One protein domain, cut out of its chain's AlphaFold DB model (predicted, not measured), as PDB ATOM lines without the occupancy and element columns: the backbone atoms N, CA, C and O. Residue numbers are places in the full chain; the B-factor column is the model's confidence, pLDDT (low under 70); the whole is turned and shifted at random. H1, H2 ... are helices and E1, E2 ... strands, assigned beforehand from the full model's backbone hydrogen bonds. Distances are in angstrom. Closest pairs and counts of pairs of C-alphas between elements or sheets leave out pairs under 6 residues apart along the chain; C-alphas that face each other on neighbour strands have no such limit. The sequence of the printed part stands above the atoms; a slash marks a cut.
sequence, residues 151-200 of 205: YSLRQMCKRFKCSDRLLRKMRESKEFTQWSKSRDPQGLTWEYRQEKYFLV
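What this domain is: This is residues 151 to 200 of the 205 residues of an uncharacterized protein of Cyanobacteria bacterium UBA9273 (UniProt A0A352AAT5). A hairpin of two antiparallel strands, E1 and E2, makes one wall of a small rounded body, and three short helices, H1, H2 and H3, stand with it round a common middle. H3 packs on the hairpin along E1, while H1 and H2 stand about perpendicular to each other, H1 coming near E2 and H2 near E1. The printed part has 50 residues, with three named helices followed by two named strands in the order H1, H2, H3, E1, E2; the class is mixed, helices and strands. The sheet has the order E1, E2 and is antiparallel. The whole is compact, with a radius of gyration of the C-alphas of 9.4 A, and its C-alphas span 21 by 20 by 16 A along their three main axes.

How they stand to each other: Begin with the sheet, where E1, residues 189 to 193, and E2, residues 196 to 200, form a hairpin. They are antiparallel, with 142 degrees between their directions. Look at C-alphas 192 and 197, which face each other 4.6 A apart, and then at 190 and 199, which face each other at 4.7 A. Two backbone pairs within hydrogen-bond range are N 191 and O 198, at 2.8 A, and N 198 and O 191, also at 2.8 A. Now move to H3, residues 176 to 183, which has 10 pairs of C-alphas within 8 A of E1; the closest are those of Lys 181 and Thr 189, 4.7 A apart. H3 and E2 are apart. H2, residues 164 to 171, comes to E1 with 2 pairs of C-alphas within 8 A, the closest being Arg 171 and Tyr 192 at 6.3 A. H2 and H3 are close but not clearly touching, their closest C-alphas being those of Met 170 and Phe 176, 5.8 A apart. Their lines stand at a steep tilt of 51 degrees, opposite ways. H1, residues 153 to 160, touches H2, with the C-alphas of Cys 157 and Asp 164 closest at 6.2 A; the two are about perpendicular, at 83 degrees. H1 and H3 are close but not clearly touching, with the C-alphas of Phe 160 and Arg 183 closest at 5.2 A, at a steep tilt of 52 degrees, the same way. The closest C-alphas of H1 and E2 are those of Leu 153 and Lys 196, 7.3 A apart, while H1 and E1 are apart. In H1, H2 and H3 every O i to N i+4 pair is within hydrogen-bond range.

Where its parts are: Find C-alpha 153 at (237.655, 165.565, 132.281), where H1 begins; from there it runs to residue 160, 10.5 A from first to last C-alpha. H2 covers residues 164 to 171 and measures 10.6 A. H3 begins at C-alpha 176, at (234.612, 178.848, 135.961), and ends at residue 183, 10.3 A away. E1 runs from residue 189 to 193 over 13.4 A. E2 runs from residue 196 over 12.7 A to C-alpha 200 at (245.725, 177.767, 139.880).

The domain as a whole: The two C-alphas farthest apart are those of Pro 185 and Gln 194, at 24.0 A. The first and last printed C-alphas, those of Tyr 151 and Val 200, are 12.3 A apart. The printed part has no cut, and the links H1 to H2, H2 to H3, H3 to E1 and E1 to E2 are each tight. Look in the B-factor column for the model's confidence: the mean pLDDT of the printed part is 84.3, and no printed residue is under 70.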
ATOM      1  N   TYR A 151     244.703 167.545 134.652       82.00
ATOM      2  CA  TYR A 151     243.620 166.641 134.993       82.00
ATOM      3  C   TYR A 151     242.716 166.431 133.783       82.00
ATOM      4  O   TYR A 151     242.347 167.367 133.072       82.00
ATOM      5  N   SER A 152     242.358 165.170 133.548       86.12
ATOM      6  CA  SER A 152     241.374 164.797 132.535       86.12
ATOM      7  C   SER A 152     239.959 165.140 132.994       86.12
ATOM      8  O   SER A 152     239.647 165.197 134.187       86.12
ATOM      9  N   LEU A 153     239.058 165.271 132.026       85.44
ATOM     10  CA  LEU A 153     237.655 165.565 132.281       85.44
ATOM     11  C   LEU A 153     236.988 164.552 133.235       85.44
ATOM     12  O   LEU A 153     236.247 164.950 134.132       85.44
ATOM     13  N   ARG A 154     237.297 163.251 133.113       84.50
ATOM     14  CA  ARG A 154     236.773 162.213 134.026       84.50
ATOM     15  C   ARG A 154     237.256 162.403 135.462       84.50
ATOM     16  O   ARG A 154     236.476 162.201 136.393       84.50
ATOM     17  N   GLN A 155     238.521 162.779 135.650       86.38
ATOM     18  CA  GLN A 155     239.080 163.029 136.981       86.38
ATOM     19  C   GLN A 155     238.394 164.230 137.639       86.38
ATOM     20  O   GLN A 155     237.989 164.141 138.797       86.38
ATOM     21  N   MET A 156     238.172 165.301 136.875       87.56
ATOM     22  CA  MET A 156     237.496 166.502 137.366       87.56
ATOM     23  C   MET A 156     236.012 166.274 137.654       87.56
ATOM     24  O   MET A 156     235.530 166.676 138.711       87.56
ATOM     25  N   CYS A 157     235.297 165.535 136.800       87.50
ATOM     26  CA  CYS A 157     233.904 165.149 137.058       87.50
ATOM     27  C   CYS A 157     233.768 164.353 138.363       87.50
ATOM     28  O   CYS A 157     232.873 164.612 139.168       87.50
ATOM     29  N   LYS A 158     234.689 163.408 138.608       88.38
ATOM     30  CA  LYS A 158     234.719 162.623 139.849       88.38
ATOM     31  C   LYS A 158     234.999 163.500 141.070       88.38
ATOM     32  O   LYS A 158     234.406 163.276 142.123       88.38
ATOM     33  N   ARG A 159     235.885 164.489 140.929       88.00
ATOM     34  CA  ARG A 159     236.282 165.402 142.007       88.00
ATOM     35  C   ARG A 159     235.169 166.383 142.382       88.00
ATOM     36  O   ARG A 159     234.815 166.463 143.553       88.00
ATOM     37  N   PHE A 160     234.562 167.041 141.397       87.94
ATOM     38  CA  PHE A 160     233.452 167.984 141.587       87.94
ATOM     39  C   PHE A 160     232.085 167.313 141.776       87.94
ATOM     40  O   PHE A 160     231.086 168.000 141.997       87.94
ATOM     41  N   LYS A 161     232.027 165.977 141.664       86.69
ATOM     42  CA  LYS A 161     230.794 165.174 141.700       86.69
ATOM     43  C   LYS A 161     229.733 165.717 140.735       86.69
ATOM     44  O   LYS A 161     228.567 165.870 141.095       86.69
ATOM     45  N   CYS A 162     230.148 166.038 139.514       86.44
ATOM     46  CA  CYS A 162     229.289 166.603 138.478       86.44
ATOM     47  C   CYS A 162     229.332 165.768 137.192       86.44
ATOM     48  O   CYS A 162     230.239 164.962 136.982       86.44
ATOM     49  N   SER A 163     228.317 165.932 136.340       89.38
ATOM     50  CA  SER A 163     228.265 165.262 135.039       89.38
ATOM     51  C   SER A 163     229.198 165.929 134.028       89.38
ATOM     52  O   SER A 163     229.427 167.139 134.089       89.38
ATOM     53  N   ASP A 164     229.669 165.151 133.047       87.69
ATOM     54  CA  ASP A 164     230.500 165.642 131.936       87.69
ATOM     55  C   ASP A 164     229.847 166.858 131.249       87.69
ATOM     56  O   ASP A 164     230.447 167.922 131.106       87.69
ATOM     57  N   ARG A 165     228.545 166.753 130.953       88.50
ATOM     58  CA  ARG A 165     227.767 167.828 130.324       88.50
ATOM     59  C   ARG A 165     227.789 169.134 131.126       88.50
ATOM     60  O   ARG A 165     227.897 170.204 130.532       88.50
ATOM     61  N   LEU A 166     227.687 169.061 132.455       87.00
ATOM     62  CA  LEU A 166     227.734 170.248 133.312       87.00
ATOM     63  C   LEU A 166     229.143 170.847 133.344       87.00
ATOM     64  O   LEU A 166     229.287 172.062 133.231       87.00
ATOM     65  N   LEU A 167     230.174 170.009 133.449       88.38
ATOM     66  CA  LEU A 167     231.556 170.473 133.489       88.38
ATOM     67  C   LEU A 167     231.986 171.131 132.166       88.38
ATOM     68  O   LEU A 167     232.651 172.165 132.188       88.38
ATOM     69  N   ARG A 168     231.553 170.588 131.020       88.56
ATOM     70  CA  ARG A 168     231.780 171.203 129.701       88.56
ATOM     71  C   ARG A 168     231.083 172.544 129.547       88.56
ATOM     72  O   ARG A 168     231.687 173.462 129.020       88.56
ATOM     73  N   LYS A 169     229.855 172.678 130.049       89.12
ATOM     74  CA  LYS A 169     229.144 173.961 130.034       89.12
ATOM     75  C   LYS A 169     229.847 175.003 130.909       89.12
ATOM     76  O   LYS A 169     229.966 176.159 130.524       89.12
ATOM     77  N   MET A 170     230.308 174.598 132.092       85.94
ATOM     78  CA  MET A 170     230.901 175.526 133.058       85.94
ATOM     79  C   MET A 170     232.315 175.961 132.679       85.94
ATOM     80  O   MET A 170     232.664 177.104 132.949       85.94
ATOM     81  N   ARG A 171     233.114 175.115 132.011       83.75
ATOM     82  CA  ARG A 171     234.472 175.497 131.567       83.75
ATOM     83  C   ARG A 171     234.482 176.647 130.549       83.75
ATOM     84  O   ARG A 171     235.491 177.317 130.407       83.75
ATOM     85  N   GLU A 172     233.379 176.837 129.828       82.88
ATOM     86  CA  GLU A 172     233.197 177.907 128.838       82.88
ATOM     87  C   GLU A 172     232.674 179.202 129.488       82.88
ATOM     88  O   GLU A 172     232.613 180.249 128.847       82.88
ATOM     89  N   SER A 173     232.303 179.151 130.773       83.38
ATOM     90  CA  SER A 173     231.833 180.315 131.522       83.38
ATOM     91  C   SER A 173     232.997 181.118 132.108       83.38
ATOM     92  O   SER A 173     233.973 180.554 132.598       83.38
ATOM     93  N   LYS A 174     232.863 182.450 132.124       80.88
ATOM     94  CA  LYS A 174     233.839 183.360 132.756       80.88
ATOM     95  C   LYS A 174     233.959 183.149 134.273       80.88
ATOM     96  O   LYS A 174     234.998 183.424 134.855       80.88
ATOM     97  N   GLU A 175     232.923 182.575 134.883       84.19
ATOM     98  CA  GLU A 175     232.845 182.269 136.314       84.19
ATOM     99  C   GLU A 175     233.428 180.892 136.676       84.19
ATOM    100  O   GLU A 175     233.287 180.433 137.812       84.19
ATOM    101  N   PHE A 176     234.087 180.199 135.737       84.88
ATOM    102  CA  PHE A 176     234.612 178.848 135.961       84.88
ATOM    103  C   PHE A 176     235.546 178.764 137.176       84.88
ATOM    104  O   PHE A 176     235.472 177.817 137.959       84.88
ATOM    105  N   THR A 177     236.390 179.772 137.367       81.75
ATOM    106  CA  THR A 177     237.352 179.879 138.469       81.75
ATOM    107  C   THR A 177     236.653 179.890 139.833       81.75
ATOM    108  O   THR A 177     237.010 179.125 140.729       81.75
ATOM    109  N   GLN A 178     235.596 180.693 139.983       82.00
ATOM    110  CA  GLN A 178     234.812 180.761 141.220       82.00
ATOM    111  C   GLN A 178     233.958 179.504 141.414       82.00
ATOM    112  O   GLN A 178     233.884 178.935 142.507       82.00
ATOM    113  N   TRP A 179     233.341 179.028 140.331       85.81
ATOM    114  CA  TRP A 179     232.498 177.842 140.352       85.81
ATOM    115  C   TRP A 179     233.289 176.583 140.726       85.81
ATOM    116  O   TRP A 179     232.839 175.808 141.575       85.81
ATOM    117  N   SER A 180     234.479 176.399 140.147       87.06
ATOM    118  CA  SER A 180     235.362 175.264 140.427       87.06
ATOM    119  C   SER A 180     235.832 175.268 141.879       87.06
ATOM    120  O   SER A 180     235.728 174.235 142.538       87.06
ATOM    121  N   LYS A 181     236.201 176.438 142.417       85.38
ATOM    122  CA  LYS A 181     236.534 176.630 143.834       85.38
ATOM    123  C   LYS A 181     235.396 176.227 144.771       85.38
ATOM    124  O   LYS A 181     235.636 175.558 145.770       85.38
ATOM    125  N   SER A 182     234.151 176.574 144.432       84.75
ATOM    126  CA  SER A 182     232.974 176.207 145.243       84.75
ATOM    127  C   SER A 182     232.667 174.701 145.233       84.75
ATOM    128  O   SER A 182     232.055 174.174 146.160       84.75
ATOM    129  N   ARG A 183     233.055 174.007 144.157       82.56
ATOM    130  CA  ARG A 183     232.774 172.582 143.923       82.56
ATOM    131  C   ARG A 183     233.903 171.667 144.373       82.56
ATOM    132  O   ARG A 183     233.680 170.466 144.536       82.56
ATOM    133  N   ASP A 184     235.100 172.211 144.532       86.19
ATOM    134  CA  ASP A 184     236.263 171.471 144.973       86.19
ATOM    135  C   ASP A 184     236.170 171.135 146.473       86.19
ATOM    136  O   ASP A 184     235.990 172.039 147.287       86.19
ATOM    137  N   PRO A 185     236.348 169.865 146.886       78.50
ATOM    138  CA  PRO A 185     236.318 169.491 148.303       78.50
ATOM    139  C   PRO A 185     237.364 170.202 149.174       78.50
ATOM    140  O   PRO A 185     237.208 170.242 150.390       78.50
ATOM    141  N   GLN A 186     238.445 170.698 148.569       79.31
ATOM    142  CA  GLN A 186     239.549 171.385 149.237       79.31
ATOM    143  C   GLN A 186     239.531 172.899 148.970       79.31
ATOM    144  O   GLN A 186     240.455 173.590 149.384       79.31
ATOM    145  N   GLY A 187     238.506 173.427 148.286       78.62
ATOM    146  CA  GLY A 187     238.405 174.854 147.970       78.62
ATOM    147  C   GLY A 187     239.492 175.358 147.016       78.62
ATOM    148  O   GLY A 187     239.867 176.529 147.086       78.62
ATOM    149  N   LEU A 188     240.020 174.477 146.160       82.69
ATOM    150  CA  LEU A 188     241.081 174.792 145.201       82.69
ATOM    151  C   LEU A 188     240.518 175.407 143.922       82.69
ATOM    152  O   LEU A 188     239.443 175.031 143.450       82.69
ATOM    153  N   THR A 189     241.280 176.328 143.346       84.44
ATOM    154  CA  THR A 189     240.915 177.036 142.122       84.44
ATOM    155  C   THR A 189     241.433 176.288 140.900       84.44
ATOM    156  O   THR A 189     242.593 175.877 140.862       84.44
ATOM    157  N   TRP A 190     240.586 176.131 139.884       84.38
ATOM    158  CA  TRP A 190     240.935 175.411 138.664       84.38
ATOM    159  C   TRP A 190     240.729 176.266 137.426       84.38
ATOM    160  O   TRP A 190     239.783 177.047 137.336       84.38
ATOM    161  N   GLU A 191     241.576 176.035 136.434       86.12
ATOM    162  CA  GLU A 191     241.503 176.663 135.128       86.12
ATOM    163  C   GLU A 191     241.526 175.610 134.022       86.12
ATOM    164  O   GLU A 191     242.159 174.562 134.142       86.12
ATOM    165  N   TYR A 192     240.801 175.872 132.940       84.38
ATOM    166  CA  TYR A 192     240.774 175.005 131.772       84.38
ATOM    167  C   TYR A 192     241.580 175.641 130.639       84.38
ATOM    168  O   TYR A 192     241.200 176.685 130.114       84.38
ATOM    169  N   ARG A 193     242.692 175.009 130.253       80.06
ATOM    170  CA  ARG A 193     243.548 175.432 129.130       80.06
ATOM    171  C   ARG A 193     243.921 174.203 128.302       80.06
ATOM    172  O   ARG A 193     244.068 173.124 128.856       80.06
ATOM    173  N   GLN A 194     244.069 174.338 126.983       75.38
ATOM    174  CA  GLN A 194     244.590 173.264 126.109       75.38
ATOM    175  C   GLN A 194     243.973 171.868 126.374       75.38
ATOM    176  O   GLN A 194     244.672 170.882 126.589       75.38
ATOM    177  N   GLU A 195     242.639 171.808 126.424       78.75
ATOM    178  CA  GLU A 195     241.855 170.582 126.661       78.75
ATOM    179  C   GLU A 195     242.036 169.881 128.017       78.75
ATOM    180  O   GLU A 195     241.530 168.778 128.246       78.75
ATOM    181  N   LYS A 196     242.719 170.536 128.951       81.75
ATOM    182  CA  LYS A 196     243.112 169.980 130.239       81.75
ATOM    183  C   LYS A 196     242.803 170.957 131.369       81.75
ATOM    184  O   LYS A 196     242.722 172.168 131.175       81.75
ATOM    185  N   TYR A 197     242.588 170.410 132.562       83.44
ATOM    186  CA  TYR A 197     242.342 171.207 133.761       83.44
ATOM    187  C   TYR A 197     243.626 171.341 134.567       83.44
ATOM    188  O   TYR A 197     244.300 170.344 134.829       83.44
ATOM    189  N   PHE A 198     243.932 172.563 134.970       81.75
ATOM    190  CA  PHE A 198     245.120 172.926 135.718       81.75
ATOM    191  C   PHE A 198     244.717 173.596 137.022       81.75
ATOM    192  O   PHE A 198     243.703 174.290 137.090       81.75
ATOM    193  N   LEU A 199     245.500 173.350 138.063       81.56
ATOM    194  CA  LEU A 199     245.316 173.999 139.346       81.56
ATOM    195  C   LEU A 199     245.960 175.387 139.294       81.56
ATOM    196  O   LEU A 199     247.086 175.526 138.820       81.56
ATOM    197  N   VAL A 200     245.227 176.396 139.754       77.50
ATOM    198  CA  VAL A 200     245.725 177.767 139.880       77.50
ATOM    199  C   VAL A 200     246.057 177.985 141.346       77.50
ATOM    200  O   VAL A 200     245.151 178.085 142.178       77.50
TER     201      VAL A 200